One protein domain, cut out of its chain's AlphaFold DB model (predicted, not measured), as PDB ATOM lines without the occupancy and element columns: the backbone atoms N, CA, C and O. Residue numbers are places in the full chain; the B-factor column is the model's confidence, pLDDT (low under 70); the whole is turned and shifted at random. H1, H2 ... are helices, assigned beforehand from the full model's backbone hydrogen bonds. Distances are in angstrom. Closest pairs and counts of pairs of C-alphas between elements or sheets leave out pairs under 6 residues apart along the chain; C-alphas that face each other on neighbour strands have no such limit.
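AT A GLANCE: This is residues 643 to 706 of the 737 residues of the protein "Site-specific DNA-methyltransferase (adenine-specific)" of Streptococcus mitis (UniProt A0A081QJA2). The longest helix, H2, makes a triangle with H1 and H3, the three set at wide angles to one another, while H4 is set off to one side of this group and its residues 701 to 705, with Ser 706, stick out. The printed part has 64 residues, with four named helices in the order H1, H2, H3, H4 and no named strand, and the class is all helix. It is only just compact, close to loose, with a radius of gyration of the C-alphas of 12.7 A, and its elongated outline spans 35 by 21 by 19 A.

HOW THE PARTS SIT: H2, residues 659 to 671, touches H3, residues 676 to 683, with residues 665 to 670 alone. Their closest C-alphas, those of Cys 669 and Tyr 676, are 5.7 A apart, and the helices run opposite ways at a steep tilt of 65 degrees. H1, residues 643 to 653, only just touches H2, with 3 pairs of C-alphas within 8 A; the closest are those of Ala 647 and Asp 661, at 5.4 A, and the lines are about perpendicular at 87 degrees. H1 touches H3 too, closest at the C-alphas of Phe 652 and Gln 683, 5.4 A, and only just about perpendicular at 72 degrees. The helix packing is mostly crossed, none of these three pairs being at a shallow tilt. H4, residues 694 to 705, is apart from H1, H2 and H3. In H1 and H2 every O i to N i+4 pair is within hydrogen-bond range; in H4 7 of 8 are, and in H3 1 of 4, beside 5 of 5 O i to N i+3 pairs.

IN THESE COORDINATES: H2 is 18.5 A long, H4 17.2 A, H1 15.2 A and H3 11.5 A, from first to last C-alpha. H1 begins at C-alpha 643 (20.756, 7.374, 45.737), and H4 ends at C-alpha 705 (36.562, 15.564, 16.806).

THE WHOLE: The two C-alphas farthest apart, those of Thr 659 and Lys 705, are 37.7 A from each other. The printed part has no cut; the links H1 to H2 and H2 to H3 are tight, and H3 to H4 is short. The mean pLDDT of the printed part is 81.5, and residues 654 to 656 and 685 to 686 are under 70.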
ATOM      1  N   ASN A 643      21.950   6.533  45.788       85.38
ATOM      2  CA  ASN A 643      20.756   7.374  45.737       85.38
ATOM      3  C   ASN A 643      20.833   8.402  44.595       85.38
ATOM      4  O   ASN A 643      19.917   8.481  43.781       85.38
ATOM      5  N   TYR A 644      21.953   9.124  44.459       85.94
ATOM      6  CA  TYR A 644      22.139  10.058  43.341       85.94
ATOM      7  C   TYR A 644      22.128   9.362  41.979       85.94
ATOM      8  O   TYR A 644      21.581   9.896  41.016       85.94
ATOM      9  N   ARG A 645      22.706   8.162  41.877       87.38
ATOM     10  CA  ARG A 645      22.690   7.391  40.629       87.38
ATOM     11  C   ARG A 645      21.273   6.989  40.241       87.38
ATOM     12  O   ARG A 645      20.890   7.213  39.098       87.38
ATOM     13  N   TYR A 646      20.493   6.469  41.185       86.19
ATOM     14  CA  TYR A 646      19.097   6.113  40.944       86.19
ATOM     15  C   TYR A 646      18.243   7.343  40.621       86.19
ATOM     16  O   TYR A 646      17.432   7.278  39.704       86.19
ATOM     17  N   ALA A 647      18.463   8.479  41.288       84.62
ATOM     18  CA  ALA A 647      17.808   9.745  40.953       84.62
ATOM     19  C   ALA A 647      18.067  10.155  39.492       84.62
ATOM     20  O   ALA A 647      17.137  10.464  38.749       84.62
ATOM     21  N   ILE A 648      19.327  10.085  39.047       83.56
ATOM     22  CA  ILE A 648      19.714  10.405  37.666       83.56
ATOM     23  C   ILE A 648      19.116   9.395  36.673       83.56
ATOM     24  O   ILE A 648      18.578   9.793  35.641       83.56
ATOM     25  N   GLU A 649      19.177   8.094  36.965       84.50
ATOM     26  CA  GLU A 649      18.597   7.050  36.108       84.50
ATOM     27  C   GLU A 649      17.080   7.219  35.953       84.50
ATOM     28  O   GLU A 649      16.565   7.144  34.835       84.50
ATOM     29  N   ARG A 650      16.364   7.511  37.046       85.06
ATOM     30  CA  ARG A 650      14.927   7.823  37.028       85.06
ATOM     31  C   ARG A 650      14.634   9.060  36.189       85.06
ATOM     32  O   ARG A 650      13.719   9.023  35.363       85.06
ATOM     33  N   TRP A 651      15.443  10.111  36.345       84.31
ATOM     34  CA  TRP A 651      15.316  11.356  35.589       84.31
ATOM     35  C   TRP A 651      15.430  11.134  34.077       84.31
ATOM     36  O   TRP A 651      14.556  11.570  33.331       84.31
ATOM     37  N   PHE A 652      16.446  10.403  33.609       81.25
ATOM     38  CA  PHE A 652      16.616  10.130  32.175       81.25
ATOM     39  C   PHE A 652      15.590   9.136  31.617       81.25
ATOM     40  O   PHE A 652      15.211   9.231  30.450       81.25
ATOM     41  N   ASN A 653      15.123   8.190  32.433       80.94
ATOM     42  CA  ASN A 653      14.154   7.184  31.998       80.94
ATOM     43  C   ASN A 653      12.692   7.639  32.153       80.94
ATOM     44  O   ASN A 653      11.793   6.890  31.774       80.94
ATOM     45  N   ASN A 654      12.438   8.831  32.713       69.69
ATOM     46  CA  ASN A 654      11.104   9.351  33.057       69.69
ATOM     47  C   ASN A 654      10.246   8.355  33.860       69.69
ATOM     48  O   ASN A 654       9.023   8.302  33.723       69.69
ATOM     49  N   THR A 655      10.891   7.535  34.686       62.56
ATOM     50  CA  THR A 655      10.222   6.528  35.515       62.56
ATOM     51  C   THR A 655      10.296   6.983  36.960       62.56
ATOM     52  O   THR A 655      11.385   7.078  37.510       62.56
ATOM     53  N   ASP A 656       9.139   7.287  37.555       68.56
ATOM     54  CA  ASP A 656       9.015   7.556  38.997       68.56
ATOM     55  C   ASP A 656       9.936   8.687  39.519       68.56
ATOM     56  O   ASP A 656      10.580   8.551  40.555       68.56
ATOM     57  N   VAL A 657      10.043   9.798  38.770       77.50
ATOM     58  CA  VAL A 657      10.849  10.971  39.164       77.50
ATOM     59  C   VAL A 657      10.195  11.664  40.360       77.50
ATOM     60  O   VAL A 657       9.110  12.240  40.241       77.50
ATOM     61  N   GLU A 658      10.862  11.632  41.509       80.75
ATOM     62  CA  GLU A 658      10.369  12.258  42.735       80.75
ATOM     63  C   GLU A 658      10.660  13.770  42.766       80.75
ATOM     64  O   GLU A 658      11.574  14.275  42.112       80.75
ATOM     65  N   THR A 659       9.916  14.530  43.580       82.75
ATOM     66  CA  THR A 659      10.178  15.972  43.774       82.75
ATOM     67  C   THR A 659      11.576  16.237  44.344       82.75
ATOM     68  O   THR A 659      12.211  17.227  43.988       82.75
ATOM     69  N   SER A 660      12.070  15.336  45.193       82.50
ATOM     70  CA  SER A 660      13.437  15.324  45.727       82.50
ATOM     71  C   SER A 660      14.494  15.230  44.621       82.50
ATOM     72  O   SER A 660      15.468  15.982  44.653       82.50
ATOM     73  N   ASP A 661      14.287  14.368  43.620       84.12
ATOM     74  CA  ASP A 661      15.199  14.211  42.477       84.12
ATOM     75  C   ASP A 661      15.242  15.483  41.619       84.12
ATOM     76  O   ASP A 661      16.313  15.926  41.203       84.12
ATOM     77  N   ILE A 662      14.084  16.120  41.405       85.38
ATOM     78  CA  ILE A 662      13.984  17.390  40.671       85.38
ATOM     79  C   ILE A 662      14.816  18.475  41.356       85.38
ATOM     80  O   ILE A 662      15.576  19.171  40.685       85.38
ATOM     81  N   SER A 663      14.727  18.597  42.684       86.88
ATOM     82  CA  SER A 663      15.522  19.578  43.434       86.88
ATOM     83  C   SER A 663      17.029  19.344  43.294       86.88
ATOM     84  O   SER A 663      17.789  20.304  43.187       86.88
ATOM     85  N   ILE A 664      17.475  18.083  43.236       85.12
ATOM     86  CA  ILE A 664      18.888  17.746  42.995       85.12
ATOM     87  C   ILE A 664      19.325  18.243  41.609       85.12
ATOM     88  O   ILE A 664      20.367  18.890  41.482       85.12
ATOM     89  N   VAL A 665      18.520  17.985  40.575       85.25
ATOM     90  CA  VAL A 665      18.815  18.410  39.199       85.25
ATOM     91  C   VAL A 665      18.788  19.934  39.058       85.25
ATOM     92  O   VAL A 665      19.657  20.502  38.397       85.25
ATOM     93  N   GLN A 666      17.838  20.613  39.703       88.69
ATOM     94  CA  GLN A 666      17.762  22.076  39.729       88.69
ATOM     95  C   GLN A 666      19.012  22.692  40.361       88.69
ATOM     96  O   GLN A 666      19.647  23.538  39.735       88.69
ATOM     97  N   ASN A 667      19.432  22.197  41.528       88.56
ATOM     98  CA  ASN A 667      20.659  22.654  42.185       88.56
ATOM     99  C   ASN A 667      21.901  22.435  41.308       88.56
ATOM    100  O   ASN A 667      22.786  23.292  41.255       88.56
ATOM    101  N   TYR A 668      21.978  21.303  40.598       86.75
ATOM    102  CA  TYR A 668      23.048  21.063  39.630       86.75
ATOM    103  C   TYR A 668      23.034  22.109  38.508       86.75
ATOM    104  O   TYR A 668      24.071  22.712  38.237       86.75
ATOM    105  N   CYS A 669      21.868  22.356  37.902       89.25
ATOM    106  CA  CYS A 669      21.693  23.348  36.842       89.25
ATOM    107  C   CYS A 669      22.139  24.740  37.303       89.25
ATOM    108  O   CYS A 669      22.952  25.371  36.633       89.25
ATOM    109  N   GLU A 670      21.698  25.178  38.483       91.50
ATOM    110  CA  GLU A 670      22.123  26.447  39.084       91.50
ATOM    111  C   GLU A 670      23.642  26.513  39.281       91.50
ATOM    112  O   GLU A 670      24.273  27.510  38.925       91.50
ATOM    113  N   THR A 671      24.246  25.431  39.779       87.81
ATOM    114  CA  THR A 671      25.692  25.351  40.044       87.81
ATOM    115  C   THR A 671      26.522  25.499  38.770       87.81
ATOM    116  O   THR A 671      27.561  26.159  38.785       87.81
ATOM    117  N   VAL A 672      26.082  24.901  37.660       86.00
ATOM    118  CA  VAL A 672      26.784  24.989  36.367       86.00
ATOM    119  C   VAL A 672      26.320  26.169  35.505       86.00
ATOM    120  O   VAL A 672      26.759  26.299  34.366       86.00
ATOM    121  N   GLY A 673      25.439  27.031  36.027       86.88
ATOM    122  CA  GLY A 673      24.914  28.196  35.309       86.88
ATOM    123  C   GLY A 673      23.984  27.848  34.141       86.88
ATOM    124  O   GLY A 673      23.887  28.611  33.182       86.88
ATOM    125  N   LEU A 674      23.310  26.698  34.197       85.69
ATOM    126  CA  LEU A 674      22.387  26.218  33.177       85.69
ATOM    127  C   LEU A 674      20.932  26.447  33.600       85.69
ATOM    128  O   LEU A 674      20.551  26.212  34.742       85.69
ATOM    129  N   ASN A 675      20.086  26.880  32.665       88.75
ATOM    130  CA  ASN A 675      18.650  26.975  32.915       88.75
ATOM    131  C   ASN A 675      18.028  25.565  32.996       88.75
ATOM    132  O   ASN A 675      18.231  24.743  32.102       88.75
ATOM    133  N   TYR A 676      17.256  25.303  34.053       87.81
ATOM    134  CA  TYR A 676      16.633  23.997  34.298       87.81
ATOM    135  C   TYR A 676      15.703  23.541  33.162       87.81
ATOM    136  O   TYR A 676      15.754  22.375  32.771       87.81
ATOM    137  N   ASP A 677      14.904  24.442  32.582       87.06
ATOM    138  CA  ASP A 677      13.991  24.104  31.483       87.06
ATOM    139  C   ASP A 677      14.765  23.685  30.223       87.06
ATOM    140  O   ASP A 677      14.361  22.752  29.531       87.06
ATOM    141  N   LEU A 678      15.918  24.315  29.958       86.75
ATOM    142  CA  LEU A 678      16.825  23.887  28.885       86.75
ATOM    143  C   LEU A 678      17.439  22.517  29.180       86.75
ATOM    144  O   LEU A 678      17.548  21.687  28.282       86.75
ATOM    145  N   TYR A 679      17.828  22.253  30.430       84.81
ATOM    146  CA  TYR A 679      18.376  20.951  30.814       84.81
ATOM    147  C   TYR A 679      17.349  19.821  30.656       84.81
ATOM    148  O   TYR A 679      17.710  18.719  30.238       84.81
ATOM    149  N   CYS A 680      16.062  20.105  30.890       84.25
ATOM    150  CA  CYS A 680      14.966  19.164  30.650       84.25
ATOM    151  C   CYS A 680      14.865  18.712  29.181       84.25
ATOM    152  O   CYS A 680      14.319  17.638  28.925       84.25
ATOM    153  N   GLU A 681      15.443  19.442  28.211       84.31
ATOM    154  CA  GLU A 681      15.524  18.967  26.821       84.31
ATOM    155  C   GLU A 681      16.261  17.621  26.708       84.31
ATOM    156  O   GLU A 681      15.942  16.850  25.805       84.31
ATOM    157  N   LEU A 682      17.178  17.276  27.627       78.88
ATOM    158  CA  LEU A 682      17.858  15.967  27.638       78.88
ATOM    159  C   LEU A 682      16.937  14.790  27.979       78.88
ATOM    160  O   LEU A 682      17.266  13.654  27.644       78.88
ATOM    161  N   GLN A 683      15.800  15.037  28.637       76.25
ATOM    162  CA  GLN A 683      14.770  14.010  28.848       76.25
ATOM    163  C   GLN A 683      13.962  13.751  27.572       76.25
ATOM    164  O   GLN A 683      13.203  12.784  27.487       76.25
ATOM    165  N   THR A 684      14.103  14.634  26.583       70.81
ATOM    166  CA  THR A 684      13.463  14.527  25.280       70.81
ATOM    167  C   THR A 684      14.477  14.037  24.248       70.81
ATOM    168  O   THR A 684      15.680  14.249  24.364       70.81
ATOM    169  N   ASN A 685      14.000  13.411  23.174       65.50
ATOM    170  CA  ASN A 685      14.864  13.066  22.042       65.50
ATOM    171  C   ASN A 685      15.139  14.275  21.110       65.50
ATOM    172  O   ASN A 685      15.602  14.077  19.987       65.50
ATOM    173  N   GLU A 686      14.840  15.514  21.536       69.62
ATOM    174  CA  GLU A 686      14.933  16.738  20.727       69.62
ATOM    175  C   GLU A 686      15.592  17.906  21.497       69.62
ATOM    176  O   GLU A 686      14.915  18.726  22.103       69.62
ATOM    177  N   PHE A 687      16.920  18.033  21.425       71.88
ATOM    178  CA  PHE A 687      17.697  19.061  22.150       71.88
ATOM    179  C   PHE A 687      18.249  20.144  21.209       71.88
ATOM    180  O   PHE A 687      19.420  20.120  20.821       71.88
ATOM    181  N   LYS A 688      17.394  21.082  20.780       70.88
ATOM    182  CA  LYS A 688      17.784  22.157  19.844       70.88
ATOM    183  C   LYS A 688      18.406  23.357  20.545       70.88
ATOM    184  O   LYS A 688      19.429  23.839  20.070       70.88
ATOM    185  N   ASN A 689      17.815  23.820  21.645       81.62
ATOM    186  CA  ASN A 689      18.261  25.047  22.306       81.62
ATOM    187  C   ASN A 689      19.374  24.746  23.311       81.62
ATOM    188  O   ASN A 689      20.282  25.555  23.495       81.62
ATOM    189  N   LEU A 690      19.368  23.550  23.909       79.50
ATOM    190  CA  LEU A 690      20.431  23.120  24.812       79.50
ATOM    191  C   LEU A 690      21.804  23.096  24.127       79.50
ATOM    192  O   LEU A 690      22.798  23.491  24.726       79.50
ATOM    193  N   LEU A 691      21.856  22.692  22.853       77.56
ATOM    194  CA  LEU A 691      23.085  22.685  22.056       77.56
ATOM    195  C   LEU A 691      23.617  24.084  21.730       77.56
ATOM    196  O   LEU A 691      24.729  24.173  21.215       77.56
ATOM    197  N   GLU A 692      22.849  25.151  21.965       81.94
ATOM    198  CA  GLU A 692      23.290  26.536  21.762       81.94
ATOM    199  C   GLU A 692      24.016  27.101  22.990       81.94
ATOM    200  O   GLU A 692      24.814  28.028  22.846       81.94
ATOM    201  N   VAL A 693      23.817  26.503  24.170       82.94
ATOM    202  CA  VAL A 693      24.472  26.902  25.422       82.94
ATOM    203  C   VAL A 693      25.985  26.681  25.334       82.94
ATOM    204  O   VAL A 693      26.436  25.630  24.881       82.94
ATOM    205  N   GLU A 694      26.771  27.649  25.814       82.56
ATOM    206  CA  GLU A 694      28.244  27.650  25.763       82.56
ATOM    207  C   GLU A 694      28.857  26.343  26.292       82.56
ATOM    208  O   GLU A 694      29.658  25.714  25.601       82.56
ATOM    209  N   LEU A 695      28.373  25.857  27.440       79.06
ATOM    210  CA  LEU A 695      28.776  24.576  28.028       79.06
ATOM    211  C   LEU A 695      28.622  23.394  27.047       79.06
ATOM    212  O   LEU A 695      29.478  22.514  26.974       79.06
ATOM    213  N   PHE A 696      27.540  23.369  26.266       81.00
ATOM    214  CA  PHE A 696      27.262  22.310  25.293       81.00
ATOM    215  C   PHE A 696      27.961  22.514  23.947       81.00
ATOM    216  O   PHE A 696      28.152  21.531  23.222       81.00
ATOM    217  N   GLN A 697      28.428  23.727  23.632       81.50
ATOM    218  CA  GLN A 697      29.307  23.943  22.479       81.50
ATOM    219  C   GLN A 697      30.637  23.211  22.654       81.50
ATOM    220  O   GLN A 697      31.103  22.567  21.715       81.50
ATOM    221  N   GLU A 698      31.211  23.217  23.860       77.62
ATOM    222  CA  GLU A 698      32.444  22.473  24.138       77.62
ATOM    223  C   GLU A 698      32.250  20.965  23.926       77.62
ATOM    224  O   GLU A 698      33.039  20.315  23.229       77.62
ATOM    225  N   TYR A 699      31.155  20.398  24.449       76.69
ATOM    226  CA  TYR A 699      30.812  18.990  24.229       76.69
ATOM    227  C   TYR A 699      30.604  18.671  22.745       76.69
ATOM    228  O   TYR A 699      31.076  17.634  22.264       76.69
ATOM    229  N   LYS A 700      29.944  19.565  22.000       79.69
ATOM    230  CA  LYS A 700      29.751  19.435  20.553       79.69
ATOM    231  C   LYS A 700      31.087  19.422  19.817       79.69
ATOM    232  O   LYS A 700      31.321  18.524  19.011       79.69
ATOM    233  N   GLU A 701      31.994  20.345  20.122       81.06
ATOM    234  CA  GLU A 701      33.321  20.379  19.508       81.06
ATOM    235  C   GLU A 701      34.130  19.104  19.770       81.06
ATOM    236  O   GLU A 701      34.769  18.564  18.858       81.06
ATOM    237  N   VAL A 702      34.115  18.610  21.012       79.81
ATOM    238  CA  VAL A 702      34.794  17.363  21.390       79.81
ATOM    239  C   VAL A 702      34.177  16.178  20.649       79.81
ATOM    240  O   VAL A 702      34.903  15.361  20.069       79.81
ATOM    241  N   PHE A 703      32.844  16.099  20.603       78.75
ATOM    242  CA  PHE A 703      32.137  15.056  19.870       78.75
ATOM    243  C   PHE A 703      32.483  15.087  18.380       78.75
ATOM    244  O   PHE A 703      32.830  14.044  17.826       78.75
ATOM    245  N   GLU A 704      32.480  16.253  17.736       78.38
ATOM    246  CA  GLU A 704      32.821  16.396  16.317       78.38
ATOM    247  C   GLU A 704      34.243  15.921  15.981       78.38
ATOM    248  O   GLU A 704      34.494  15.408  14.883       78.38
ATOM    249  N   LYS A 705      35.175  16.039  16.934       80.19
ATOM    250  CA  LYS A 705      36.562  15.564  16.806       80.19
ATOM    251  C   LYS A 705      36.703  14.050  17.058       80.19
ATOM    252  O   LYS A 705      37.715  13.462  16.646       80.19
ATOM    253  N   SER A 706      35.702  13.407  17.667       76.50
ATOM    254  CA  SER A 706      35.715  11.987  18.050       76.50
ATOM    255  C   SER A 706      35.724  11.019  16.854       76.50
ATOM    256  O   SER A 706      35.283  11.326  15.742       76.50
TER     257      SER A 706